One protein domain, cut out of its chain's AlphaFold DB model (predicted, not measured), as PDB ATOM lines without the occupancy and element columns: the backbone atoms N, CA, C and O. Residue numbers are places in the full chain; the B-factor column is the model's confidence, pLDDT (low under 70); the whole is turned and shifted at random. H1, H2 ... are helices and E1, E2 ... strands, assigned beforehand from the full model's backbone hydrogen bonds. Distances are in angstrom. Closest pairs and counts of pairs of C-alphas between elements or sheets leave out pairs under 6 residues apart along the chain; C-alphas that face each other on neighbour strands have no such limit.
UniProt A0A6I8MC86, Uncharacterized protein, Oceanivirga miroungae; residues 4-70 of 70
ATOM      1  N   TYR A   4     236.757 167.189 213.958       81.38
ATOM      2  CA  TYR A   4     237.231 167.494 215.300       81.38
ATOM      3  C   TYR A   4     236.067 168.029 216.120       81.38
ATOM      4  O   TYR A   4     235.391 168.967 215.700       81.38
ATOM      5  N   THR A   5     235.854 167.457 217.299       87.56
ATOM      6  CA  THR A   5     234.865 167.962 218.253       87.56
ATOM      7  C   THR A   5     235.581 168.798 219.299       87.56
ATOM      8  O   THR A   5     236.375 168.274 220.076       87.56
ATOM      9  N   ILE A   6     235.295 170.095 219.320       86.50
ATOM     10  CA  ILE A   6     235.800 171.038 220.316       86.50
ATOM     11  C   ILE A   6     234.730 171.209 221.394       86.50
ATOM     12  O   ILE A   6     233.559 171.454 221.089       86.50
ATOM     13  N   ARG A   7     235.143 171.067 222.655       86.94
ATOM     14  CA  ARG A   7     234.330 171.360 223.840       86.94
ATOM     15  C   ARG A   7     234.961 172.544 224.565       86.94
ATOM     16  O   ARG A   7     236.168 172.538 224.784       86.94
ATOM     17  N   GLU A   8     234.155 173.543 224.896       87.06
ATOM     18  CA  GLU A   8     234.561 174.696 225.702       87.06
ATOM     19  C   GLU A   8     233.860 174.588 227.057       87.06
ATOM     20  O   GLU A   8     232.643 174.441 227.095       87.06
ATOM     21  N   ASP A   9     234.599 174.682 228.164       85.38
ATOM     22  CA  ASP A   9     234.054 174.478 229.520       85.38
ATOM     23  C   ASP A   9     232.887 175.423 229.872       85.38
ATOM     24  O   ASP A   9     232.061 175.118 230.729       85.38
ATOM     25  N   SER A  10     232.802 176.575 229.202       88.56
ATOM     26  CA  SER A  10     231.765 177.591 229.398       88.56
ATOM     27  C   SER A  10     230.546 177.440 228.479       88.56
ATOM     28  O   SER A  10     229.612 178.238 228.582       88.56
ATOM     29  N   LYS A  11     230.524 176.441 227.585       84.69
ATOM     30  CA  LYS A  11     229.420 176.188 226.652       84.69
ATOM     31  C   LYS A  11     228.949 174.743 226.742       84.69
ATOM     32  O   LYS A  11     229.728 173.804 226.654       84.69
ATOM     33  N   ILE A  12     227.635 174.570 226.864       83.62
ATOM     34  CA  ILE A  12     226.999 173.243 226.881       83.62
ATOM     35  C   ILE A  12     227.044 172.599 225.481       83.62
ATOM     36  O   ILE A  12     227.054 171.378 225.349       83.62
ATOM     37  N   GLU A  13     227.084 173.415 224.425       84.81
ATOM     38  CA  GLU A  13     227.129 172.951 223.041       84.81
ATOM     39  C   GLU A  13     228.527 172.489 222.608       84.81
ATOM     40  O   GLU A  13     229.555 173.055 222.977       84.81
ATOM     41  N   HIS A  14     228.563 171.447 221.777       85.19
ATOM     42  CA  HIS A  14     229.793 170.949 221.172       85.19
ATOM     43  C   HIS A  14     229.953 171.554 219.778       85.19
ATOM     44  O   HIS A  14     229.027 171.496 218.967       85.19
ATOM     45  N   LYS A  15     231.149 172.055 219.453       83.12
ATOM     46  CA  LYS A  15     231.455 172.556 218.110       83.12
ATOM     47  C   LYS A  15     232.161 171.477 217.297       83.12
ATOM     48  O   LYS A  15     233.284 171.095 217.620       83.12
ATOM     49  N   ILE A  16     231.523 171.007 216.229       83.25
ATOM     50  CA  ILE A  16     232.126 170.051 215.292       83.25
ATOM     51  C   ILE A  16     232.737 170.833 214.130       83.25
ATOM     52  O   ILE A  16     232.049 171.594 213.453       83.25
ATOM     53  N   ILE A  17     234.035 170.651 213.900       80.62
ATOM     54  CA  ILE A  17     234.760 171.223 212.767       80.62
ATOM     55  C   ILE A  17     235.090 170.105 211.788       80.62
ATOM     56  O   ILE A  17     235.745 169.125 212.144       80.62
ATOM     57  N   TYR A  18     234.656 170.269 210.545       79.69
ATOM     58  CA  TYR A  18     234.938 169.345 209.453       79.69
ATOM     59  C   TYR A  18     236.156 169.818 208.661       79.69
ATOM     60  O   TYR A  18     236.355 171.014 208.466       79.69
ATOM     61  N   ASN A  19     236.965 168.881 208.165       74.31
ATOM     62  CA  ASN A  19     238.128 169.191 207.325       74.31
ATOM     63  C   ASN A  19     237.776 169.491 205.852       74.31
ATOM     64  O   ASN A  19     238.642 169.449 204.981       74.31
ATOM     65  N   TYR A  20     236.500 169.746 205.574       74.69
ATOM     66  CA  TYR A  20     235.928 170.098 204.282       74.69
ATOM     67  C   TYR A  20     234.746 171.045 204.540       74.69
ATOM     68  O   TYR A  20     234.162 171.002 205.630       74.69
ATOM     69  N   PRO A  21     234.379 171.909 203.581       81.88
ATOM     70  CA  PRO A  21     233.225 172.787 203.730       81.88
ATOM     71  C   PRO A  21     231.936 171.953 203.690       81.88
ATOM     72  O   PRO A  21     231.410 171.687 202.612       81.88
ATOM     73  N   LEU A  22     231.450 171.519 204.862       83.69
ATOM     74  CA  LEU A  22     230.272 170.647 204.993       83.69
ATOM     75  C   LEU A  22     229.079 171.193 204.204       83.69
ATOM     76  O   LEU A  22     228.535 170.481 203.370       83.69
ATOM     77  N   THR A  23     228.761 172.473 204.391       86.12
ATOM     78  CA  THR A  23     227.655 173.137 203.692       86.12
ATOM     79  C   THR A  23     227.801 173.056 202.174       86.12
ATOM     80  O   THR A  23     226.853 172.712 201.486       86.12
ATOM     81  N   ALA A  24     228.998 173.297 201.629       86.75
ATOM     82  CA  ALA A  24     229.201 173.207 200.182       86.75
ATOM     83  C   ALA A  24     229.029 171.770 199.667       86.75
ATOM     84  O   ALA A  24     228.513 171.566 198.573       86.75
ATOM     85  N   PHE A  25     229.439 170.767 200.450       89.25
ATOM     86  CA  PHE A  25     229.215 169.367 200.100       89.25
ATOM     87  C   PHE A  25     227.722 169.011 200.119       89.25
ATOM     88  O   PHE A  25     227.253 168.361 199.188       89.25
ATOM     89  N   GLU A  26     226.982 169.446 201.143       89.88
ATOM     90  CA  GLU A  26     225.532 169.237 201.257       89.88
ATOM     91  C   GLU A  26     224.778 169.871 200.083       89.88
ATOM     92  O   GLU A  26     223.964 169.199 199.449       89.88
ATOM     93  N   GLU A  27     225.099 171.117 199.736       90.06
ATOM     94  CA  GLU A  27     224.498 171.833 198.604       90.06
ATOM     95  C   GLU A  27     224.803 171.140 197.266       90.06
ATOM     96  O   GLU A  27     223.896 170.860 196.480       90.06
ATOM     97  N   LEU A  28     226.069 170.780 197.011       91.12
ATOM     98  CA  LEU A  28     226.462 170.095 195.773       91.12
ATOM     99  C   LEU A  28     225.827 168.703 195.651       91.12
ATOM    100  O   LEU A  28     225.366 168.331 194.570       91.12
ATOM    101  N   ALA A  29     225.771 167.939 196.745       91.75
ATOM    102  CA  ALA A  29     225.126 166.629 196.768       91.75
ATOM    103  C   ALA A  29     223.615 166.742 196.539       91.75
ATOM    104  O   ALA A  29     223.057 165.978 195.749       91.75
ATOM    105  N   THR A  30     222.969 167.720 197.177       91.69
ATOM    106  CA  THR A  30     221.536 167.985 197.010       91.69
ATOM    107  C   THR A  30     221.221 168.359 195.569       91.69
ATOM    108  O   THR A  30     220.351 167.736 194.967       91.69
ATOM    109  N   ASN A  31     221.981 169.283 194.972       89.06
ATOM    110  CA  ASN A  31     221.827 169.656 193.565       89.06
ATOM    111  C   ASN A  31     222.022 168.460 192.627       89.06
ATOM    112  O   ASN A  31     221.260 168.282 191.675       89.06
ATOM    113  N   ALA A  32     223.010 167.605 192.898       91.06
ATOM    114  CA  ALA A  32     223.263 166.435 192.071       91.06
ATOM    115  C   ALA A  32     222.107 165.418 192.122       91.06
ATOM    116  O   ALA A  32     221.710 164.893 191.083       91.06
ATOM    117  N   ILE A  33     221.531 165.173 193.304       91.00
ATOM    118  CA  ILE A  33     220.373 164.281 193.473       91.00
ATOM    119  C   ILE A  33     219.111 164.904 192.866       91.00
ATOM    120  O   ILE A  33     218.379 164.227 192.144       91.00
ATOM    121  N   LEU A  34     218.861 166.187 193.138       90.88
ATOM    122  CA  LEU A  34     217.667 166.904 192.688       90.88
ATOM    123  C   LEU A  34     217.577 166.950 191.163       90.88
ATOM    124  O   LEU A  34     216.503 166.762 190.601       90.88
ATOM    125  N   HIS A  35     218.707 167.182 190.499       87.31
ATOM    126  CA  HIS A  35     218.746 167.350 189.052       87.31
ATOM    127  C   HIS A  35     219.137 166.078 188.292       87.31
ATOM    128  O   HIS A  35     219.302 166.147 187.075       87.31
ATOM    129  N   LYS A  36     219.293 164.923 188.954       88.19
ATOM    130  CA  LYS A  36     219.583 163.656 188.266       88.19
ATOM    131  C   LYS A  36     218.510 163.370 187.206       88.19
ATOM    132  O   LYS A  36     217.316 163.475 187.471       88.19
ATOM    133  N   GLU A  37     218.938 162.927 186.029       89.44
ATOM    134  CA  GLU A  37     218.039 162.331 185.042       89.44
ATOM    135  C   GLU A  37     217.672 160.909 185.501       89.44
ATOM    136  O   GLU A  37     218.513 160.010 185.536       89.44
ATOM    137  N   TYR A  38     216.444 160.715 185.988       89.00
ATOM    138  CA  TYR A  38     216.011 159.442 186.585       89.00
ATOM    139  C   TYR A  38     215.575 158.394 185.557       89.00
ATOM    140  O   TYR A  38     215.543 157.212 185.894       89.00
ATOM    141  N   ASP A  39     215.312 158.811 184.320       90.50
ATOM    142  CA  ASP A  39     214.952 157.917 183.216       90.50
ATOM    143  C   ASP A  39     216.160 157.136 182.675       90.50
ATOM    144  O   ASP A  39     215.998 156.167 181.930       90.50
ATOM    145  N   THR A  40     217.375 157.528 183.071       88.06
ATOM    146  CA  THR A  40     218.617 156.892 182.651       88.06
ATOM    147  C   THR A  40     219.298 156.151 183.817       88.06
ATOM    148  O   THR A  40     219.187 156.551 184.989       88.06
ATOM    149  N   PRO A  41     219.993 155.030 183.536       90.94
ATOM    150  CA  PRO A  41     220.593 154.194 184.573       90.94
ATOM    151  C   PRO A  41     221.881 154.784 185.164       90.94
ATOM    152  O   PRO A  41     222.397 154.244 186.141       90.94
ATOM    153  N   GLU A  42     222.429 155.861 184.595       90.69
ATOM    154  CA  GLU A  42     223.653 156.479 185.092       90.69
ATOM    155  C   GLU A  42     223.451 157.048 186.498       90.69
ATOM    156  O   GLU A  42     222.460 157.712 186.817       90.69
ATOM    157  N   TYR A  43     224.436 156.802 187.353       90.81
ATOM    158  CA  TYR A  43     224.443 157.289 188.724       90.81
ATOM    159  C   TYR A  43     225.083 158.672 188.820       90.81
ATOM    160  O   TYR A  43     225.922 159.060 188.003       90.81
ATOM    161  N   VAL A  44     224.730 159.390 189.884       92.94
ATOM    162  CA  VAL A  44     225.544 160.505 190.369       92.94
ATOM    163  C   VAL A  44     226.826 159.922 190.964       92.94
ATOM    164  O   VAL A  44     226.772 159.076 191.857       92.94
ATOM    165  N   GLY A  45     227.978 160.365 190.469       93.94
ATOM    166  CA  GLY A  45     229.287 159.966 190.980       93.94
ATOM    167  C   GLY A  45     229.857 161.019 191.923       93.94
ATOM    168  O   GLY A  45     229.965 162.182 191.545       93.94
ATOM    169  N   ILE A  46     230.269 160.617 193.126       93.06
ATOM    170  CA  ILE A  46     231.016 161.478 194.056       93.06
ATOM    171  C   ILE A  46     232.376 160.832 194.309       93.06
ATOM    172  O   ILE A  46     232.472 159.784 194.948       93.06
ATOM    173  N   TYR A  47     233.435 161.464 193.812       93.12
ATOM    174  CA  TYR A  47     234.806 160.971 193.916       93.12
ATOM    175  C   TYR A  47     235.605 161.837 194.882       93.12
ATOM    176  O   TYR A  47     235.734 163.046 194.684       93.12
ATOM    177  N   VAL A  48     236.172 161.218 195.916       90.00
ATOM    178  CA  VAL A  48     237.002 161.900 196.915       90.00
ATOM    179  C   VAL A  48     238.465 161.570 196.647       90.00
ATOM    180  O   VAL A  48     238.905 160.439 196.843       90.00
ATOM    181  N   TYR A  49     239.217 162.571 196.204       90.00
ATOM    182  CA  TYR A  49     240.664 162.509 196.039       90.00
ATOM    183  C   TYR A  49     241.351 163.169 197.239       90.00
ATOM    184  O   TYR A  49     240.713 163.769 198.105       90.00
ATOM    185  N   LYS A  50     242.680 163.068 197.301       86.19
ATOM    186  CA  LYS A  50     243.468 163.661 198.390       86.19
ATOM    187  C   LYS A  50     243.370 165.194 198.427       86.19
ATOM    188  O   LYS A  50     243.459 165.782 199.497       86.19
ATOM    189  N   ASP A  51     243.224 165.817 197.264       90.56
ATOM    190  CA  ASP A  51     243.320 167.259 197.019       90.56
ATOM    191  C   ASP A  51     242.001 167.894 196.550       90.56
ATOM    192  O   ASP A  51     241.885 169.116 196.530       90.56
ATOM    193  N   ARG A  52     241.007 167.084 196.166       88.19
ATOM    194  CA  ARG A  52     239.729 167.568 195.631       88.19
ATOM    195  C   ARG A  52     238.600 166.562 195.811       88.19
ATOM    196  O   ARG A  52     238.827 165.364 195.957       88.19
ATOM    197  N   ILE A  53     237.374 167.056 195.709       90.50
ATOM    198  CA  ILE A  53     236.161 166.247 195.596       90.50
ATOM    199  C   ILE A  53     235.532 166.576 194.241       90.50
ATOM    200  O   ILE A  53     235.463 167.744 193.867       90.50
ATOM    201  N   SER A  54     235.116 165.560 193.487       91.62
ATOM    202  CA  SER A  54     234.491 165.720 192.173       91.62
ATOM    203  C   SER A  54     233.089 165.127 192.184       91.62
ATOM    204  O   SER A  54     232.916 163.952 192.505       91.62
ATOM    205  N   PHE A  55     232.110 165.957 191.828       92.62
ATOM    206  CA  PHE A  55     230.728 165.556 191.586       92.62
ATOM    207  C   PHE A  55     230.528 165.400 190.079       92.62
ATOM    208  O   PHE A  55     230.859 166.303 189.314       92.62
ATOM    209  N   VAL A  56     229.999 164.254 189.658       91.50
ATOM    210  CA  VAL A  56     229.682 163.944 188.263       91.50
ATOM    211  C   VAL A  56     228.192 163.657 188.171       91.50
ATOM    212  O   VAL A  56     227.705 162.683 188.749       91.50
ATOM    213  N   ASN A  57     227.481 164.511 187.441       90.06
ATOM    214  CA  ASN A  57     226.087 164.313 187.075       90.06
ATOM    215  C   ASN A  57     226.000 164.241 185.547       90.06
ATOM    216  O   ASN A  57     226.647 165.027 184.858       90.06
ATOM    217  N   HIS A  58     225.264 163.260 185.031       84.94
ATOM    218  CA  HIS A  58     225.162 162.996 183.591       84.94
ATOM    219  C   HIS A  58     224.048 163.811 182.922       84.94
ATOM    220  O   HIS A  58     223.917 163.793 181.698       84.94
ATOM    221  N   ASN A  59     223.276 164.550 183.721       78.94
ATOM    222  CA  ASN A  59     222.276 165.479 183.233       78.94
ATOM    223  C   ASN A  59     222.916 166.627 182.432       78.94
ATOM    224  O   ASN A  59     224.063 167.025 182.645       78.94
ATOM    225  N   ARG A  60     222.154 167.191 181.496       68.75
ATOM    226  CA  ARG A  60     222.541 168.423 180.799       68.75
ATOM    227  C   ARG A  60     221.760 169.597 181.384       68.75
ATOM    228  O   ARG A  60     220.596 169.410 181.740       68.75
ATOM    229  N   PRO A  61     222.357 170.799 181.461       67.25
ATOM    230  CA  PRO A  61     221.612 172.002 181.803       67.25
ATOM    231  C   PRO A  61     220.399 172.133 180.878       67.25
ATOM    232  O   PRO A  61     220.536 172.072 179.653       67.25
ATOM    233  N   LEU A  62     219.206 172.268 181.459       66.62
ATOM    234  CA  LEU A  62     218.003 172.513 180.675       66.62
ATOM    235  C   LEU A  62     218.040 173.964 180.168       66.62
ATOM    236  O   LEU A  62     218.294 174.874 180.964       66.62
ATOM    237  N   PRO A  63     217.769 174.217 178.874       64.31
ATOM    238  CA  PRO A  63     217.622 175.578 178.374       64.31
ATOM    239  C   PRO A  63     216.576 176.348 179.204       64.31
ATOM    240  O   PRO A  63     215.537 175.773 179.532       64.31
ATOM    241  N   PRO A  64     216.810 177.631 179.545       67.62
ATOM    242  CA  PRO A  64     217.833 178.530 179.001       67.62
ATOM    243  C   PRO A  64     219.160 178.552 179.784       67.62
ATOM    244  O   PRO A  64     220.000 179.406 179.516       67.62
ATOM    245  N   ILE A  65     219.346 177.673 180.770       69.62
ATOM    246  CA  ILE A  65     220.474 177.748 181.703       69.62
ATOM    247  C   ILE A  65     221.732 177.223 181.002       69.62
ATOM    248  O   ILE A  65     221.774 176.065 180.588       69.62
ATOM    249  N   THR A  66     222.753 178.066 180.846       65.19
ATOM    250  CA  THR A  66     224.066 177.652 180.328       65.19
ATOM    251  C   THR A  66     225.056 177.443 181.468       65.19
ATOM    252  O   THR A  66     224.812 177.858 182.599       65.19
ATOM    253  N   ILE A  67     226.196 176.809 181.178       61.81
ATOM    254  CA  ILE A  67     227.260 176.603 182.172       61.81
ATOM    255  C   ILE A  67     227.790 177.946 182.695       61.81
ATOM    256  O   ILE A  67     228.151 178.030 183.860       61.81
ATOM    257  N   GLU A  68     227.783 179.009 181.881       64.19
ATOM    258  CA  GLU A  68     228.189 180.349 182.333       64.19
ATOM    259  C   GLU A  68     227.166 181.033 183.259       64.19
ATOM    260  O   GLU A  68     227.452 182.099 183.797       64.19
ATOM    261  N   SER A  69     225.972 180.454 183.418       58.06
ATOM    262  CA  SER A  69     224.898 180.982 184.270       58.06
ATOM    263  C   SER A  69     224.859 180.350 185.674       58.06
ATOM    264  O   SER A  69     223.960 180.675 186.450       58.06
ATOM    265  N   LEU A  70     225.793 179.437 185.976       60.31
ATOM    266  CA  LEU A  70     225.967 178.724 187.252       60.31
ATOM    267  C   LEU A  70     227.127 179.320 188.059       60.31
ATOM    268  O   LEU A  70     226.976 179.407 189.298       60.31
TER     269      LEU A  70
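Overview. This is residues 4 to 70 of the 70 residues of an uncharacterized protein of Oceanivirga miroungae (UniProt A0A6I8MC86). The model is an extended rod: a small hairpin, E1 and E2, makes one end, the helix H1 follows in the middle, and a second small hairpin, E3 and E4, packs on H1 through E4. A last stretch with no named element, residues 57 to 70, trails away from the second hairpin, and its residues 63 to 68 stick out. The printed part has 67 residues, with one named helix and four named strands in the order E1, E2, H1, E3, E4; each hairpin is an antiparallel sheet of two strands. The class is mixed, helices and strands, with under half of the residues in named elements. The whole is extended, with a radius of gyration of the C-alphas of 17.2 A and spans of 53 by 25 by 23 A.

Along the chain. Find C-alpha 4 at (237.231, 167.494, 215.300), where E1 begins; it holds residues 4 to 6. E2 follows at residues 15 to 18, 9.9 A from first to last C-alpha. Next look at C-alpha 22, at (230.272, 170.647, 204.993); from there H1 runs through residues 22 to 34, 18.0 A long. E3 holds residues 45 to 48 and is 9.9 A long. E4 holds residues 53 to 56, 10.1 A long, and ends at C-alpha 56, at (229.682, 163.944, 188.263).

Arrangement. Start at the hairpin E1 and E2, antiparallel at 160 degrees, where N 4 and O 17 are 2.8 A apart, within hydrogen-bond range, as are N 15 and O 6 at 3.0 A. A tight link of 3 residues takes you from E2 to H1. In H1 every O i to N i+4 pair is within hydrogen-bond range. Look next from H1 to E4: 4 pairs of C-alphas lie within 8 A, the closest being those of Leu 28 and Phe 55, 7.5 A apart. H1 and E3 are near each other, with 5 pairs of C-alphas within 10 A. E3 and E4 form a hairpin, antiparallel at 169 degrees, with N 47 and O 54 at 2.9 A and N 56 and O 45 at 2.8 A, both within hydrogen-bond range. E1 is apart from H1, and both E1 and E2 are apart from E3 and E4.

Size, cuts and confidence. The two C-alphas farthest apart are those of Asp 9 and Pro 63, 53.7 A. Residues 8 to 13 and 63 to 68 stand free; without them the body spans 47 by 24 by 21 A. The printed part has no cut, and no link between named elements is long. The mean pLDDT of the printed part is 83.9; look for the values under 70 at residues 60 to 70.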